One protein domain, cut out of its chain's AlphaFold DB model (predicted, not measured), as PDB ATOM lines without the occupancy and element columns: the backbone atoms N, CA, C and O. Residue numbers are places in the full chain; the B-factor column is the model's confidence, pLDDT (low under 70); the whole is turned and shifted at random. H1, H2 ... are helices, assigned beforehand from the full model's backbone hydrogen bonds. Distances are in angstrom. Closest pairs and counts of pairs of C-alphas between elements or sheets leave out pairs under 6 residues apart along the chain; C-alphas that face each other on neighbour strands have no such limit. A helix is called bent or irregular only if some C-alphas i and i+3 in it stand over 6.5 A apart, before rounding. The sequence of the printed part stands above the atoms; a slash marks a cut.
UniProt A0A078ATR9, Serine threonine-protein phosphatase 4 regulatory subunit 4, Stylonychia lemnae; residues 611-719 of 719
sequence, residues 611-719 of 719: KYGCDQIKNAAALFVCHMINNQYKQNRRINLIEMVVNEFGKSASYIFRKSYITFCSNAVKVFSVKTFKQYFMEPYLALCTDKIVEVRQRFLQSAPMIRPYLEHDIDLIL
ATOM      1  N   LYS A 611     108.235 165.255 173.073       90.62
ATOM      2  CA  LYS A 611     109.153 164.341 172.364       90.62
ATOM      3  C   LYS A 611     109.078 164.521 170.847       90.62
ATOM      4  O   LYS A 611     110.106 164.755 170.200       90.62
ATOM      5  N   TYR A 612     107.872 164.455 170.287       90.38
ATOM      6  CA  TYR A 612     107.642 164.256 168.852       90.38
ATOM      7  C   TYR A 612     107.008 165.452 168.128       90.38
ATOM      8  O   TYR A 612     106.974 165.457 166.899       90.38
ATOM      9  N   GLY A 613     106.537 166.473 168.848       89.94
ATOM     10  CA  GLY A 613     105.946 167.670 168.245       89.94
ATOM     11  C   GLY A 613     106.932 168.494 167.407       89.94
ATOM     12  O   GLY A 613     108.155 168.357 167.519       89.94
ATOM     13  N   CYS A 614     106.402 169.396 166.577       91.06
ATOM     14  CA  CYS A 614     107.213 170.456 165.971       91.06
ATOM     15  C   CYS A 614     107.710 171.444 167.042       91.06
ATOM     16  O   CYS A 614     107.229 171.431 168.175       91.06
ATOM     17  N   ASP A 615     108.662 172.314 166.702       90.06
ATOM     18  CA  ASP A 615     109.295 173.216 167.677       90.06
ATOM     19  C   ASP A 615     108.288 174.118 168.415       90.06
ATOM     20  O   ASP A 615     108.438 174.351 169.615       90.06
ATOM     21  N   GLN A 616     107.232 174.566 167.732       93.38
ATOM     22  CA  GLN A 616     106.145 175.364 168.308       93.38
ATOM     23  C   GLN A 616     105.343 174.572 169.350       93.38
ATOM     24  O   GLN A 616     105.182 175.009 170.489       93.38
ATOM     25  N   ILE A 617     104.931 173.351 169.000       93.56
ATOM     26  CA  ILE A 617     104.222 172.446 169.914       93.56
ATOM     27  C   ILE A 617     105.101 172.056 171.098       93.56
ATOM     28  O   ILE A 617     104.631 172.061 172.230       93.56
ATOM     29  N   LYS A 618     106.386 171.771 170.867       93.94
ATOM     30  CA  LYS A 618     107.345 171.473 171.937       93.94
ATOM     31  C   LYS A 618     107.474 172.633 172.911       93.94
ATOM     32  O   LYS A 618     107.548 172.403 174.112       93.94
ATOM     33  N   ASN A 619     107.487 173.866 172.411       93.94
ATOM     34  CA  ASN A 619     107.533 175.060 173.244       93.94
ATOM     35  C   ASN A 619     106.256 175.221 174.090       93.94
ATOM     36  O   ASN A 619     106.350 175.451 175.295       93.94
ATOM     37  N   ALA A 620     105.078 175.037 173.489       93.94
ATOM     38  CA  ALA A 620     103.804 175.104 174.206       93.94
ATOM     39  C   ALA A 620     103.661 173.973 175.242       93.94
ATOM     40  O   ALA A 620     103.331 174.230 176.398       93.94
ATOM     41  N   ALA A 621     103.980 172.731 174.864       94.50
ATOM     42  CA  ALA A 621     103.952 171.574 175.755       94.50
ATOM     43  C   ALA A 621     104.956 171.724 176.908       94.50
ATOM     44  O   ALA A 621     104.619 171.439 178.053       94.50
ATOM     45  N   ALA A 622     106.162 172.237 176.638       95.00
ATOM     46  CA  ALA A 622     107.147 172.546 177.670       95.00
ATOM     47  C   ALA A 622     106.597 173.519 178.720       95.00
ATOM     48  O   ALA A 622     106.738 173.265 179.916       95.00
ATOM     49  N   LEU A 623     105.959 174.611 178.285       94.00
ATOM     50  CA  LEU A 623     105.335 175.577 179.190       94.00
ATOM     51  C   LEU A 623     104.209 174.931 180.012       94.00
ATOM     52  O   LEU A 623     104.154 175.120 181.227       94.00
ATOM     53  N   PHE A 624     103.364 174.117 179.374       93.69
ATOM     54  CA  PHE A 624     102.291 173.383 180.049       93.69
ATOM     55  C   PHE A 624     102.849 172.460 181.141       93.69
ATOM     56  O   PHE A 624     102.411 172.529 182.289       93.69
ATOM     57  N   VAL A 625     103.874 171.656 180.829       92.94
ATOM     58  CA  VAL A 625     104.537 170.773 181.805       92.94
ATOM     59  C   VAL A 625     105.179 171.583 182.940       92.94
ATOM     60  O   VAL A 625     105.095 171.173 184.097       92.94
ATOM     61  N   CYS A 626     105.769 172.753 182.659       93.19
ATOM     62  CA  CYS A 626     106.300 173.635 183.706       93.19
ATOM     63  C   CYS A 626     105.204 174.071 184.690       93.19
ATOM     64  O   CYS A 626     105.379 173.932 185.901       93.19
ATOM     65  N   HIS A 627     104.064 174.555 184.187       90.12
ATOM     66  CA  HIS A 627     102.934 174.946 185.033       90.12
ATOM     67  C   HIS A 627     102.342 173.760 185.798       90.12
ATOM     68  O   HIS A 627     102.046 173.897 186.983       90.12
ATOM     69  N   MET A 628     102.248 172.581 185.176       88.12
ATOM     70  CA  MET A 628     101.801 171.367 185.862       88.12
ATOM     71  C   MET A 628     102.691 171.020 187.050       88.12
ATOM     72  O   MET A 628     102.165 170.777 188.131       88.12
ATOM     73  N   ILE A 629     104.019 171.017 186.870       89.00
ATOM     74  CA  ILE A 629     104.986 170.751 187.948       89.00
ATOM     75  C   ILE A 629     104.892 171.830 189.030       89.00
ATOM     76  O   ILE A 629     104.987 171.520 190.217       89.00
ATOM     77  N   ASN A 630     104.720 173.098 188.644       88.25
ATOM     78  CA  ASN A 630     104.643 174.198 189.599       88.25
ATOM     79  C   ASN A 630     103.384 174.137 190.474       88.25
ATOM     80  O   ASN A 630     103.470 174.441 191.660       88.25
ATOM     81  N   ASN A 631     102.266 173.686 189.901       81.50
ATOM     82  CA  ASN A 631     100.981 173.552 190.586       81.50
ATOM     83  C   ASN A 631     100.808 172.195 191.302       81.50
ATOM     84  O   ASN A 631      99.761 171.946 191.894       81.50
ATOM     85  N   GLN A 632     101.808 171.298 191.294       80.56
ATOM     86  CA  GLN A 632     101.752 170.074 192.103       80.56
ATOM     87  C   GLN A 632     101.988 170.379 193.588       80.56
ATOM     88  O   GLN A 632     103.104 170.717 193.997       80.56
ATOM     89  N   TYR A 633     100.962 170.158 194.412       74.25
ATOM     90  CA  TYR A 633     101.027 170.339 195.865       74.25
ATOM     91  C   TYR A 633     101.740 169.179 196.589       74.25
ATOM     92  O   TYR A 633     102.442 169.399 197.577       74.25
ATOM     93  N   LYS A 634     101.633 167.934 196.093       77.12
ATOM     94  CA  LYS A 634     102.326 166.771 196.686       77.12
ATOM     95  C   LYS A 634     103.805 166.765 196.286       77.12
ATOM     96  O   LYS A 634     104.134 166.437 195.146       77.12
ATOM     97  N   GLN A 635     104.695 167.036 197.245       79.94
ATOM     98  CA  GLN A 635     106.151 167.108 197.029       79.94
ATOM     99  C   GLN A 635     106.724 165.866 196.328       79.94
ATOM    100  O   GLN A 635     107.437 166.003 195.340       79.94
ATOM    101  N   ASN A 636     106.343 164.657 196.755       81.56
ATOM    102  CA  ASN A 636     106.835 163.419 196.136       81.56
ATOM    103  C   ASN A 636     106.458 163.319 194.647       81.56
ATOM    104  O   ASN A 636     107.289 162.965 193.819       81.56
ATOM    105  N   ARG A 637     105.219 163.682 194.280       80.56
ATOM    106  CA  ARG A 637     104.781 163.676 192.873       80.56
ATOM    107  C   ARG A 637     105.516 164.744 192.066       80.56
ATOM    108  O   ARG A 637     105.959 164.464 190.958       80.56
ATOM    109  N   ARG A 638     105.701 165.937 192.637       86.25
ATOM    110  CA  ARG A 638     106.485 167.014 192.019       86.25
ATOM    111  C   ARG A 638     107.912 166.562 191.704       86.25
ATOM    112  O   ARG A 638     108.368 166.774 190.585       86.25
ATOM    113  N   ILE A 639     108.585 165.916 192.659       89.00
ATOM    114  CA  ILE A 639     109.939 165.376 192.479       89.00
ATOM    115  C   ILE A 639     109.952 164.313 191.375       89.00
ATOM    116  O   ILE A 639     110.759 164.421 190.460       89.00
ATOM    117  N   ASN A 640     109.003 163.371 191.374       87.12
ATOM    118  CA  ASN A 640     108.917 162.347 190.325       87.12
ATOM    119  C   ASN A 640     108.779 162.954 188.914       87.12
ATOM    120  O   ASN A 640     109.397 162.469 187.969       87.12
ATOM    121  N   LEU A 641     107.997 164.030 188.752       86.88
ATOM    122  CA  LEU A 641     107.866 164.720 187.461       86.88
ATOM    123  C   LEU A 641     109.153 165.422 187.041       86.88
ATOM    124  O   LEU A 641     109.524 165.390 185.869       86.88
ATOM    125  N   ILE A 642     109.824 166.063 187.993       92.75
ATOM    126  CA  ILE A 642     111.117 166.705 187.767       92.75
ATOM    127  C   ILE A 642     112.134 165.659 187.309       92.75
ATOM    128  O   ILE A 642     112.786 165.852 186.284       92.75
ATOM    129  N   GLU A 643     112.234 164.540 188.024       92.56
ATOM    130  CA  GLU A 643     113.142 163.442 187.691       92.56
ATOM    131  C   GLU A 643     112.825 162.843 186.324       92.56
ATOM    132  O   GLU A 643     113.741 162.626 185.534       92.56
ATOM    133  N   MET A 644     111.546 162.641 186.002       90.94
ATOM    134  CA  MET A 644     111.115 162.205 184.673       90.94
ATOM    135  C   MET A 644     111.604 163.177 183.589       90.94
ATOM    136  O   MET A 644     112.242 162.748 182.632       90.94
ATOM    137  N   VAL A 645     111.377 164.488 183.740       93.88
ATOM    138  CA  VAL A 645     111.815 165.481 182.744       93.88
ATOM    139  C   VAL A 645     113.344 165.509 182.614       93.88
ATOM    140  O   VAL A 645     113.880 165.527 181.504       93.88
ATOM    141  N   VAL A 646     114.067 165.479 183.733       95.50
ATOM    142  CA  VAL A 646     115.536 165.495 183.747       95.50
ATOM    143  C   VAL A 646     116.116 164.230 183.115       95.50
ATOM    144  O   VAL A 646     117.025 164.324 182.289       95.50
ATOM    145  N   ASN A 647     115.603 163.054 183.468       94.00
ATOM    146  CA  ASN A 647     116.154 161.780 183.017       94.00
ATOM    147  C   ASN A 647     115.759 161.467 181.567       94.00
ATOM    148  O   ASN A 647     116.619 161.080 180.776       94.00
ATOM    149  N   GLU A 648     114.496 161.680 181.182       92.19
ATOM    150  CA  GLU A 648     114.030 161.362 179.827       92.19
ATOM    151  C   GLU A 648     114.527 162.348 178.766       92.19
ATOM    152  O   GLU A 648     114.757 161.943 177.621       92.19
ATOM    153  N   PHE A 649     114.702 163.626 179.130       95.12
ATOM    154  CA  PHE A 649     115.091 164.676 178.190       95.12
ATOM    155  C   PHE A 649     116.518 165.173 178.414       95.12
ATOM    156  O   PHE A 649     117.317 165.118 177.482       95.12
ATOM    157  N   GLY A 650     116.866 165.627 179.623       92.62
ATOM    158  CA  GLY A 650     118.176 166.228 179.912       92.62
ATOM    159  C   GLY A 650     119.337 165.237 179.808       92.62
ATOM    160  O   GLY A 650     120.339 165.514 179.151       92.62
ATOM    161  N   LYS A 651     119.168 164.040 180.378       93.38
ATOM    162  CA  LYS A 651     120.161 162.946 180.361       93.38
ATOM    163  C   LYS A 651     119.928 161.935 179.231       93.38
ATOM    164  O   LYS A 651     120.519 160.857 179.217       93.38
ATOM    165  N   SER A 652     119.069 162.275 178.271       94.94
ATOM    166  CA  SER A 652     118.682 161.374 177.188       94.94
ATOM    167  C   SER A 652     119.845 161.025 176.265       94.94
ATOM    168  O   SER A 652     120.651 161.888 175.914       94.94
ATOM    169  N   ALA A 653     119.869 159.803 175.730       93.81
ATOM    170  CA  ALA A 653     120.765 159.450 174.627       93.81
ATOM    171  C   ALA A 653     120.395 160.182 173.317       93.81
ATOM    172  O   ALA A 653     121.272 160.473 172.493       93.81
ATOM    173  N   SER A 654     119.119 160.548 173.145       95.12
ATOM    174  CA  SER A 654     118.607 161.253 171.967       95.12
ATOM    175  C   SER A 654     118.940 162.744 172.012       95.12
ATOM    176  O   SER A 654     118.495 163.471 172.901       95.12
ATOM    177  N   TYR A 655     119.675 163.236 171.010       94.06
ATOM    178  CA  TYR A 655     119.993 164.665 170.903       94.06
ATOM    179  C   TYR A 655     118.738 165.526 170.676       94.06
ATOM    180  O   TYR A 655     118.692 166.677 171.107       94.06
ATOM    181  N   ILE A 656     117.698 164.964 170.048       93.50
ATOM    182  CA  ILE A 656     116.404 165.630 169.849       93.50
ATOM    183  C   ILE A 656     115.742 165.890 171.206       93.50
ATOM    184  O   ILE A 656     115.229 166.983 171.433       93.50
ATOM    185  N   PHE A 657     115.797 164.923 172.125       95.38
ATOM    186  CA  PHE A 657     115.214 165.069 173.461       95.38
ATOM    187  C   PHE A 657     116.032 166.018 174.337       95.38
ATOM    188  O   PHE A 657     115.444 166.838 175.036       95.38
ATOM    189  N   ARG A 658     117.366 166.026 174.210       96.38
ATOM    190  CA  ARG A 658     118.210 167.039 174.869       96.38
ATOM    191  C   ARG A 658     117.928 168.456 174.356       96.38
ATOM    192  O   ARG A 658     117.862 169.393 175.146       96.38
ATOM    193  N   LYS A 659     117.641 168.635 173.058       94.75
ATOM    194  CA  LYS A 659     117.126 169.918 172.532       94.75
ATOM    195  C   LYS A 659     115.757 170.279 173.120       94.75
ATOM    196  O   LYS A 659     115.548 171.443 173.461       94.75
ATOM    197  N   SER A 660     114.843 169.314 173.263       95.56
ATOM    198  CA  SER A 660     113.562 169.534 173.952       95.56
ATOM    199  C   SER A 660     113.764 169.929 175.420       95.56
ATOM    200  O   SER A 660     113.055 170.814 175.891       95.56
ATOM    201  N   TYR A 661     114.761 169.370 176.119       97.19
ATOM    202  CA  TYR A 661     115.119 169.781 177.483       97.19
ATOM    203  C   TYR A 661     115.554 171.249 177.548       97.19
ATOM    204  O   TYR A 661     115.100 171.984 178.414       97.19
ATOM    205  N   ILE A 662     116.358 171.721 176.590       96.19
ATOM    206  CA  ILE A 662     116.745 173.141 176.514       96.19
ATOM    207  C   ILE A 662     115.514 174.042 176.315       96.19
ATOM    208  O   ILE A 662     115.380 175.084 176.961       96.19
ATOM    209  N   THR A 663     114.587 173.633 175.443       95.38
ATOM    210  CA  THR A 663     113.303 174.328 175.261       95.38
ATOM    211  C   THR A 663     112.463 174.303 176.546       95.38
ATOM    212  O   THR A 663     111.861 175.318 176.896       95.38
ATOM    213  N   PHE A 664     112.467 173.192 177.290       96.56
ATOM    214  CA  PHE A 664     111.853 173.103 178.614       96.56
ATOM    215  C   PHE A 664     112.484 174.096 179.593       96.56
ATOM    216  O   PHE A 664     111.765 174.932 180.129       96.56
ATOM    217  N   CYS A 665     113.811 174.104 179.750       96.44
ATOM    218  CA  CYS A 665     114.523 175.034 180.632       96.44
ATOM    219  C   CYS A 665     114.230 176.506 180.296       96.44
ATOM    220  O   CYS A 665     114.056 177.321 181.198       96.44
ATOM    221  N   SER A 666     114.098 176.837 179.008       94.62
ATOM    222  CA  SER A 666     113.760 178.194 178.547       94.62
ATOM    223  C   SER A 666     112.359 178.653 178.979       94.62
ATOM    224  O   SER A 666     112.112 179.850 179.113       94.62
ATOM    225  N   ASN A 667     111.423 177.722 179.194       94.88
ATOM    226  CA  ASN A 667     110.101 178.023 179.752       94.88
ATOM    227  C   ASN A 667     110.066 177.866 181.273       94.88
ATOM    228  O   ASN A 667     109.369 178.618 181.945       94.88
ATOM    229  N   ALA A 668     110.868 176.960 181.826       94.94
ATOM    230  CA  ALA A 668     110.997 176.730 183.255       94.94
ATOM    231  C   ALA A 668     111.405 178.012 183.999       94.94
ATOM    232  O   ALA A 668     110.819 178.320 185.032       94.94
ATOM    233  N   VAL A 669     112.319 178.816 183.444       93.19
ATOM    234  CA  VAL A 669     112.701 180.122 184.023       93.19
ATOM    235  C   VAL A 669     111.588 181.176 183.997       93.19
ATOM    236  O   VAL A 669     111.699 182.193 184.665       93.19
ATOM    237  N   LYS A 670     110.500 180.961 183.251       91.12
ATOM    238  CA  LYS A 670     109.325 181.850 183.270       91.12
ATOM    239  C   LYS A 670     108.335 181.484 184.376       91.12
ATOM    240  O   LYS A 670     107.472 182.290 184.702       91.12
ATOM    241  N   VAL A 671     108.424 180.262 184.907       90.94
ATOM    242  CA  VAL A 671     107.418 179.678 185.809       90.94
ATOM    243  C   VAL A 671     107.989 179.410 187.201       90.94
ATOM    244  O   VAL A 671     107.339 179.699 188.201       90.94
ATOM    245  N   PHE A 672     109.196 178.851 187.293       91.38
ATOM    246  CA  PHE A 672     109.800 178.476 188.568       91.38
ATOM    247  C   PHE A 672     110.638 179.601 189.170       91.38
ATOM    248  O   PHE A 672     111.283 180.384 188.469       91.38
ATOM    249  N   SER A 673     110.712 179.610 190.501       90.88
ATOM    250  CA  SER A 673     111.649 180.460 191.232       90.88
ATOM    251  C   SER A 673     113.103 180.081 190.938       90.88
ATOM    252  O   SER A 673     113.415 178.933 190.603       90.88
ATOM    253  N   VAL A 674     114.014 181.040 191.137       89.31
ATOM    254  CA  VAL A 674     115.465 180.836 190.985       89.31
ATOM    255  C   VAL A 674     115.952 179.656 191.824       89.31
ATOM    256  O   VAL A 674     116.668 178.796 191.315       89.31
ATOM    257  N   LYS A 675     115.503 179.563 193.084       90.19
ATOM    258  CA  LYS A 675     115.857 178.468 194.000       90.19
ATOM    259  C   LYS A 675     115.470 177.102 193.431       90.19
ATOM    260  O   LYS A 675     116.311 176.212 193.360       90.19
ATOM    261  N   THR A 676     114.218 176.949 193.002       90.50
ATOM    262  CA  THR A 676     113.716 175.683 192.449       90.50
ATOM    263  C   THR A 676     114.450 175.318 191.161       90.50
ATOM    264  O   THR A 676     114.833 174.167 190.973       90.50
ATOM    265  N   PHE A 677     114.694 176.289 190.280       93.88
ATOM    266  CA  PHE A 677     115.395 176.025 189.029       93.88
ATOM    267  C   PHE A 677     116.846 175.583 189.256       93.88
ATOM    268  O   PHE A 677     117.275 174.580 188.682       93.88
ATOM    269  N   LYS A 678     117.577 176.281 190.138       91.69
ATOM    270  CA  LYS A 678     118.950 175.924 190.523       91.69
ATOM    271  C   LYS A 678     119.037 174.521 191.109       91.69
ATOM    272  O   LYS A 678     119.902 173.753 190.709       91.69
ATOM    273  N   GLN A 679     118.113 174.185 192.004       92.69
ATOM    274  CA  GLN A 679     118.111 172.900 192.693       92.69
ATOM    275  C   GLN A 679     117.913 171.707 191.749       92.69
ATOM    276  O   GLN A 679     118.511 170.661 191.970       92.69
ATOM    277  N   TYR A 680     117.066 171.844 190.725       94.25
ATOM    278  CA  TYR A 680     116.575 170.682 189.977       94.25
ATOM    279  C   TYR A 680     116.941 170.652 188.490       94.25
ATOM    280  O   TYR A 680     117.053 169.570 187.915       94.25
ATOM    281  N   PHE A 681     117.103 171.807 187.842       95.44
ATOM    282  CA  PHE A 681     117.246 171.881 186.381       95.44
ATOM    283  C   PHE A 681     118.588 172.452 185.919       95.44
ATOM    284  O   PHE A 681     118.989 172.222 184.780       95.44
ATOM    285  N   MET A 682     119.293 173.182 186.784       92.75
ATOM    286  CA  MET A 682     120.503 173.906 186.397       92.75
ATOM    287  C   MET A 682     121.660 172.985 186.015       92.75
ATOM    288  O   MET A 682     122.231 173.146 184.941       92.75
ATOM    289  N   GLU A 683     122.001 172.011 186.860       93.75
ATOM    290  CA  GLU A 683     123.135 171.116 186.600       93.75
ATOM    291  C   GLU A 683     122.960 170.327 185.283       93.75
ATOM    292  O   GLU A 683     123.851 170.410 184.429       93.75
ATOM    293  N   PRO A 684     121.818 169.650 185.018       94.25
ATOM    294  CA  PRO A 684     121.619 168.980 183.733       94.25
ATOM    295  C   PRO A 684     121.595 169.945 182.541       94.25
ATOM    296  O   PRO A 684     122.011 169.559 181.452       94.25
ATOM    297  N   TYR A 685     121.130 171.188 182.717       95.38
ATOM    298  CA  TYR A 685     121.150 172.202 181.659       95.38
ATOM    299  C   TYR A 685     122.580 172.632 181.309       95.38
ATOM    300  O   TYR A 685     122.944 172.649 180.132       95.38
ATOM    301  N   LEU A 686     123.407 172.933 182.315       93.31
ATOM    302  CA  LEU A 686     124.802 173.331 182.121       93.31
ATOM    303  C   LEU A 686     125.632 172.216 181.481       93.31
ATOM    304  O   LEU A 686     126.464 172.503 180.624       93.31
ATOM    305  N   ALA A 687     125.355 170.948 181.800       93.75
ATOM    306  CA  ALA A 687     126.021 169.807 181.167       93.75
ATOM    307  C   ALA A 687     125.863 169.778 179.627       93.75
ATOM    308  O   ALA A 687     126.706 169.212 178.925       93.75
ATOM    309  N   LEU A 688     124.826 170.425 179.075       94.06
ATOM    310  CA  LEU A 688     124.590 170.504 177.629       94.06
ATOM    311  C   LEU A 688     125.502 171.508 176.906       94.06
ATOM    312  O   LEU A 688     125.590 171.460 175.676       94.06
ATOM    313  N   CYS A 689     126.220 172.385 177.619       93.50
ATOM    314  CA  CYS A 689     127.195 173.279 176.985       93.50
ATOM    315  C   CYS A 689     128.364 172.502 176.354       93.50
ATOM    316  O   CYS A 689     128.892 172.892 175.312       93.50
ATOM    317  N   THR A 690     128.701 171.348 176.936       94.06
ATOM    318  CA  THR A 690     129.731 170.414 176.471       94.06
ATOM    319  C   THR A 690     129.152 169.214 175.717       94.06
ATOM    320  O   THR A 690     129.827 168.196 175.575       94.06
ATOM    321  N   ASP A 691     127.903 169.287 175.235       96.44
ATOM    322  CA  ASP A 691     127.276 168.169 174.517       96.44
ATOM    323  C   ASP A 691     128.107 167.751 173.300       96.44
ATOM    324  O   ASP A 691     128.635 168.597 172.579       96.44
ATOM    325  N   LYS A 692     128.179 166.449 173.012       94.88
ATOM    326  CA  LYS A 692     128.900 165.930 171.840       94.88
ATOM    327  C   LYS A 692     128.326 166.437 170.506       94.88
ATOM    328  O   LYS A 692     129.069 166.590 169.541       94.88
ATOM    329  N   ILE A 693     127.027 166.736 170.451       96.88
ATOM    330  CA  ILE A 693     126.314 167.166 169.242       96.88
ATOM    331  C   ILE A 693     126.304 168.697 169.129       96.88
ATOM    332  O   ILE A 693     125.874 169.401 170.043       96.88
ATOM    333  N   VAL A 694     126.748 169.222 167.981       94.50
ATOM    334  CA  VAL A 694     126.889 170.671 167.725       94.50
ATOM    335  C   VAL A 694     125.546 171.392 167.837       94.50
ATOM    336  O   VAL A 694     125.465 172.456 168.444       94.50
ATOM    337  N   GLU A 695     124.481 170.803 167.304       93.69
ATOM    338  CA  GLU A 695     123.133 171.369 167.279       93.69
ATOM    339  C   GLU A 695     122.557 171.556 168.689       93.69
ATOM    340  O   GLU A 695     121.781 172.484 168.924       93.69
ATOM    341  N   VAL A 696     122.938 170.692 169.639       94.62
ATOM    342  CA  VAL A 696     122.562 170.840 171.052       94.62
ATOM    343  C   VAL A 696     123.301 172.033 171.653       94.62
ATOM    344  O   VAL A 696     122.660 172.898 172.248       94.62
ATOM    345  N   ARG A 697     124.615 172.149 171.416       95.88
ATOM    346  CA  ARG A 697     125.423 173.286 171.891       95.88
ATOM    347  C   ARG A 697     124.948 174.621 171.311       95.88
ATOM    348  O   ARG A 697     124.837 175.605 172.034       95.88
ATOM    349  N   GLN A 698     124.593 174.660 170.027       93.25
ATOM    350  CA  GLN A 698     124.002 175.846 169.397       93.25
ATOM    351  C   GLN A 698     122.671 176.230 170.052       93.25
ATOM    352  O   GLN A 698     122.445 177.399 170.359       93.25
ATOM    353  N   ARG A 699     121.794 175.250 170.311       91.19
ATOM    354  CA  ARG A 699     120.512 175.498 170.983       91.19
ATOM    355  C   ARG A 699     120.698 175.962 172.431       91.19
ATOM    356  O   ARG A 699     119.951 176.821 172.894       91.19
ATOM    357  N   PHE A 700     121.710 175.443 173.124       93.94
ATOM    358  CA  PHE A 700     122.104 175.905 174.454       93.94
ATOM    359  C   PHE A 700     122.496 177.387 174.407       93.94
ATOM    360  O   PHE A 700     121.887 178.195 175.102       93.94
ATOM    361  N   LEU A 701     123.399 177.774 173.500       92.56
ATOM    362  CA  LEU A 701     123.826 179.171 173.340       92.56
ATOM    363  C   LEU A 701     122.657 180.114 173.019       92.56
ATOM    364  O   LEU A 701     122.608 181.224 173.536       92.56
ATOM    365  N   GLN A 702     121.683 179.666 172.220       91.88
ATOM    366  CA  GLN A 702     120.475 180.445 171.922       91.88
ATOM    367  C   GLN A 702     119.570 180.669 173.142       91.88
ATOM    368  O   GLN A 702     118.899 181.695 173.215       91.88
ATOM    369  N   SER A 703     119.516 179.722 174.083       92.12
ATOM    370  CA  SER A 703     118.693 179.848 175.301       92.12
ATOM    371  C   SER A 703     119.407 180.576 176.441       92.12
ATOM    372  O   SER A 703     118.741 181.123 177.321       92.12
ATOM    373  N   ALA A 704     120.741 180.635 176.416       87.06
ATOM    374  CA  ALA A 704     121.554 181.216 177.482       87.06
ATOM    375  C   ALA A 704     121.147 182.648 177.893       87.06
ATOM    376  O   ALA A 704     121.066 182.886 179.097       87.06
ATOM    377  N   PRO A 705     120.803 183.594 176.986       88.75
ATOM    378  CA  PRO A 705     120.362 184.931 177.394       88.75
ATOM    379  C   PRO A 705     119.098 184.928 178.263       88.75
ATOM    380  O   PRO A 705     118.974 185.760 179.155       88.75
ATOM    381  N   MET A 706     118.176 183.986 178.030       86.75
ATOM    382  CA  MET A 706     116.948 183.857 178.824       86.75
ATOM    383  C   MET A 706     117.213 183.263 180.209       86.75
ATOM    384  O   MET A 706     116.503 183.579 181.157       86.75
ATOM    385  N   ILE A 707     118.221 182.397 180.327       88.25
ATOM    386  CA  ILE A 707     118.539 181.671 181.566       88.25
ATOM    387  C   ILE A 707     119.586 182.422 182.405       88.25
ATOM    388  O   ILE A 707     119.655 182.236 183.615       88.25
ATOM    389  N   ARG A 708     120.351 183.335 181.798       85.31
ATOM    390  CA  ARG A 708     121.396 184.141 182.445       85.31
ATOM    391  C   ARG A 708     120.990 184.784 183.781       85.31
ATOM    392  O   ARG A 708     121.772 184.640 184.714       85.31
ATOM    393  N   PRO A 709     119.798 185.385 183.960       84.31
ATOM    394  CA  PRO A 709     119.418 185.957 185.259       84.31
ATOM    395  C   PRO A 709     119.404 184.928 186.404       84.31
ATOM    396  O   PRO A 709     119.634 185.258 187.563       84.31
ATOM    397  N   TYR A 710     119.179 183.651 186.082       83.94
ATOM    398  CA  TYR A 710     119.196 182.548 187.040       83.94
ATOM    399  C   TYR A 710     120.624 182.038 187.318       83.94
ATOM    400  O   TYR A 710     120.818 181.300 188.282       83.94
ATOM    401  N   LEU A 711     121.608 182.435 186.501       71.06
ATOM    402  CA  LEU A 711     123.043 182.182 186.680       71.06
ATOM    403  C   LEU A 711     123.726 183.307 187.478       71.06
ATOM    404  O   LEU A 711     124.617 183.038 188.275       71.06
ATOM    405  N   GLU A 712     123.300 184.559 187.290       65.44
ATOM    406  CA  GLU A 712     123.979 185.744 187.842       65.44
ATOM    407  C   GLU A 712     123.826 185.919 189.357       65.44
ATOM    408  O   GLU A 712     124.705 186.494 189.987       65.44
ATOM    409  N   HIS A 713     122.781 185.355 189.970       53.59
ATOM    410  CA  HIS A 713     122.599 185.409 191.428       53.59
ATOM    411  C   HIS A 713     123.662 184.642 192.249       53.59
ATOM    412  O   HIS A 713     123.578 184.670 193.470       53.59
ATOM    413  N   ASP A 714     124.631 183.968 191.610       48.25
ATOM    414  CA  ASP A 714     125.816 183.387 192.275       48.25
ATOM    415  C   ASP A 714     127.143 184.066 191.872       48.25
ATOM    416  O   ASP A 714     128.202 183.651 192.342       48.25
ATOM    417  N   ILE A 715     127.137 185.105 191.020       45.19
ATOM    418  CA  ILE A 715     128.390 185.784 190.631       45.19
ATOM    419  C   ILE A 715     128.965 186.615 191.793       45.19
ATOM    420  O   ILE A 715     130.178 186.783 191.861       45.19
ATOM    421  N   ASP A 716     128.148 186.994 192.781       39.91
ATOM    422  CA  ASP A 716     128.614 187.615 194.034       39.91
ATOM    423  C   ASP A 716     129.249 186.612 195.030       39.91
ATOM    424  O   ASP A 716     129.601 186.988 196.146       39.91
ATOM    425  N   LEU A 717     129.394 185.330 194.663       40.78
ATOM    426  CA  LEU A 717     130.040 184.298 195.491       40.78
ATOM    427  C   LEU A 717     131.287 183.668 194.843       40.78
ATOM    428  O   LEU A 717     131.884 182.770 195.439       40.78
ATOM    429  N   ILE A 718     131.686 184.103 193.638       36.84
ATOM    430  CA  ILE A 718     132.876 183.579 192.925       36.84
ATOM    431  C   ILE A 718     133.798 184.707 192.389       36.84
ATOM    432  O   ILE A 718     134.808 184.435 191.739       36.84
ATOM    433  N   LEU A 719     133.527 185.971 192.721       30.70
ATOM    434  CA  LEU A 719     134.524 187.055 192.705       30.70
ATOM    435  C   LEU A 719     134.820 187.481 194.142       30.70
ATOM    436  O   LEU A 719     135.973 187.905 194.382       30.70
TER     437      LEU A 719
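AT A GLANCE: This is residues 611 to 719 of the 719 residues of the protein "Serine threonine-protein phosphatase 4 regulatory subunit 4" of Stylonychia lemnae (UniProt A0A078ATR9). Five helices zigzag back and forth as a run of helical hairpins in two layers, with H1, H3 and H5 in one layer and H2 and H4 in the other. H3 sits in the middle and touches the other four helices, while the last residues, 714 to 719, stick out as a free tail beyond H5. The printed part has 109 residues with five named helices, in the order H1 H2 H3 H4 H5, and no named strand; the class is all helix, and H2, H3, H4 and H5 make an up-and-down bundle. The whole is compact, with a radius of gyration of the C-alphas of 13.5 A, and spans 40 by 36 by 22 A.

HOW THE PARTS SIT: The longest helix is H5, residues 694 to 712. H5 has a kink of 71 degrees near residue 706, and it is irregular, with C-alphas 706 and 709 7.2 A apart; its line is a rough one. H5 touches H3, residues 655 to 671, the same way at a shallow tilt of 18 degrees; their closest C-alphas are those of Lys 659 and Val 696, 5.7 A apart. H5 also touches H4, residues 674 to 690, opposite ways at a shallow tilt of 30 degrees, and the closest C-alphas, of Cys 689 and Arg 697, are 5.4 A apart. H4 has a kink of 61 degrees near residue 681 and is irregular too, with C-alphas 680 and 683 7.4 A apart. H3 is the hub, touching four helices. It touches H4 opposite ways at a shallow tilt of 28 degrees, closest at the C-alphas of Ile 662 and Tyr 685, 6.8 A. H3 touches H1, residues 615 to 630, the same way at a steep tilt of 52 degrees, with the closest C-alphas, of Ala 622 and Phe 664, 4.8 A apart. With residues 657 to 662 alone, H3 touches residues 645 to 650 of H2, residues 635 to 650; they run opposite ways at a steep tilt of 41 degrees, and the closest C-alphas, of Phe 649 and Phe 657, are 4.7 A apart. H4 touches H2 with residues 680 to 685 alone, the same way at a shallow tilt of 15 degrees, closest at the C-alphas of Gly 650 and Pro 684, 5.8 A. H1 touches H2 with residues 629 to 630 alone, opposite ways at a shallow tilt of 25 degrees, closest at the C-alphas of Ile 629 and Arg 638, 5.7 A. H1 and H2, H2 and H3, H3 and H4, and H4 and H5 are helical hairpins. H1 is apart from H4 and from H5, and H2 is apart from H5. In H1 and H2 every O i to N i+4 pair is within hydrogen-bond range; in H3 11 of 13 are, in H4 7 of 13 and in H5 11 of 15.

IN THESE COORDINATES: H5, from Val 694 to Glu 712, measures 25.3 A from first to last C-alpha and ends with C-alpha 712 at (123.979, 185.744, 187.842). H3, from Tyr 655 to Val 671, is 24.6 A long and begins with C-alpha 655 at (119.993, 164.665, 170.903). H4, from Val 674 to Thr 690, is 22.9 A long. H1, from Asp 615 to Asn 630, is 22.4 A long, with C-alpha 615 at (109.295, 173.216, 167.677). H2, from Gln 635 to Gly 650, is 20.9 A long.

THE WHOLE: The two C-alphas farthest apart, of Tyr 612 and Leu 719, are 42.6 A from each other. The printed part has no cut, and the four links between the helices are tight. Residues 714 to 719 stand free, and Leu 719 is the chain's last residue. The mean pLDDT of the printed part is 88.0; residues 712 to 719 are under 70.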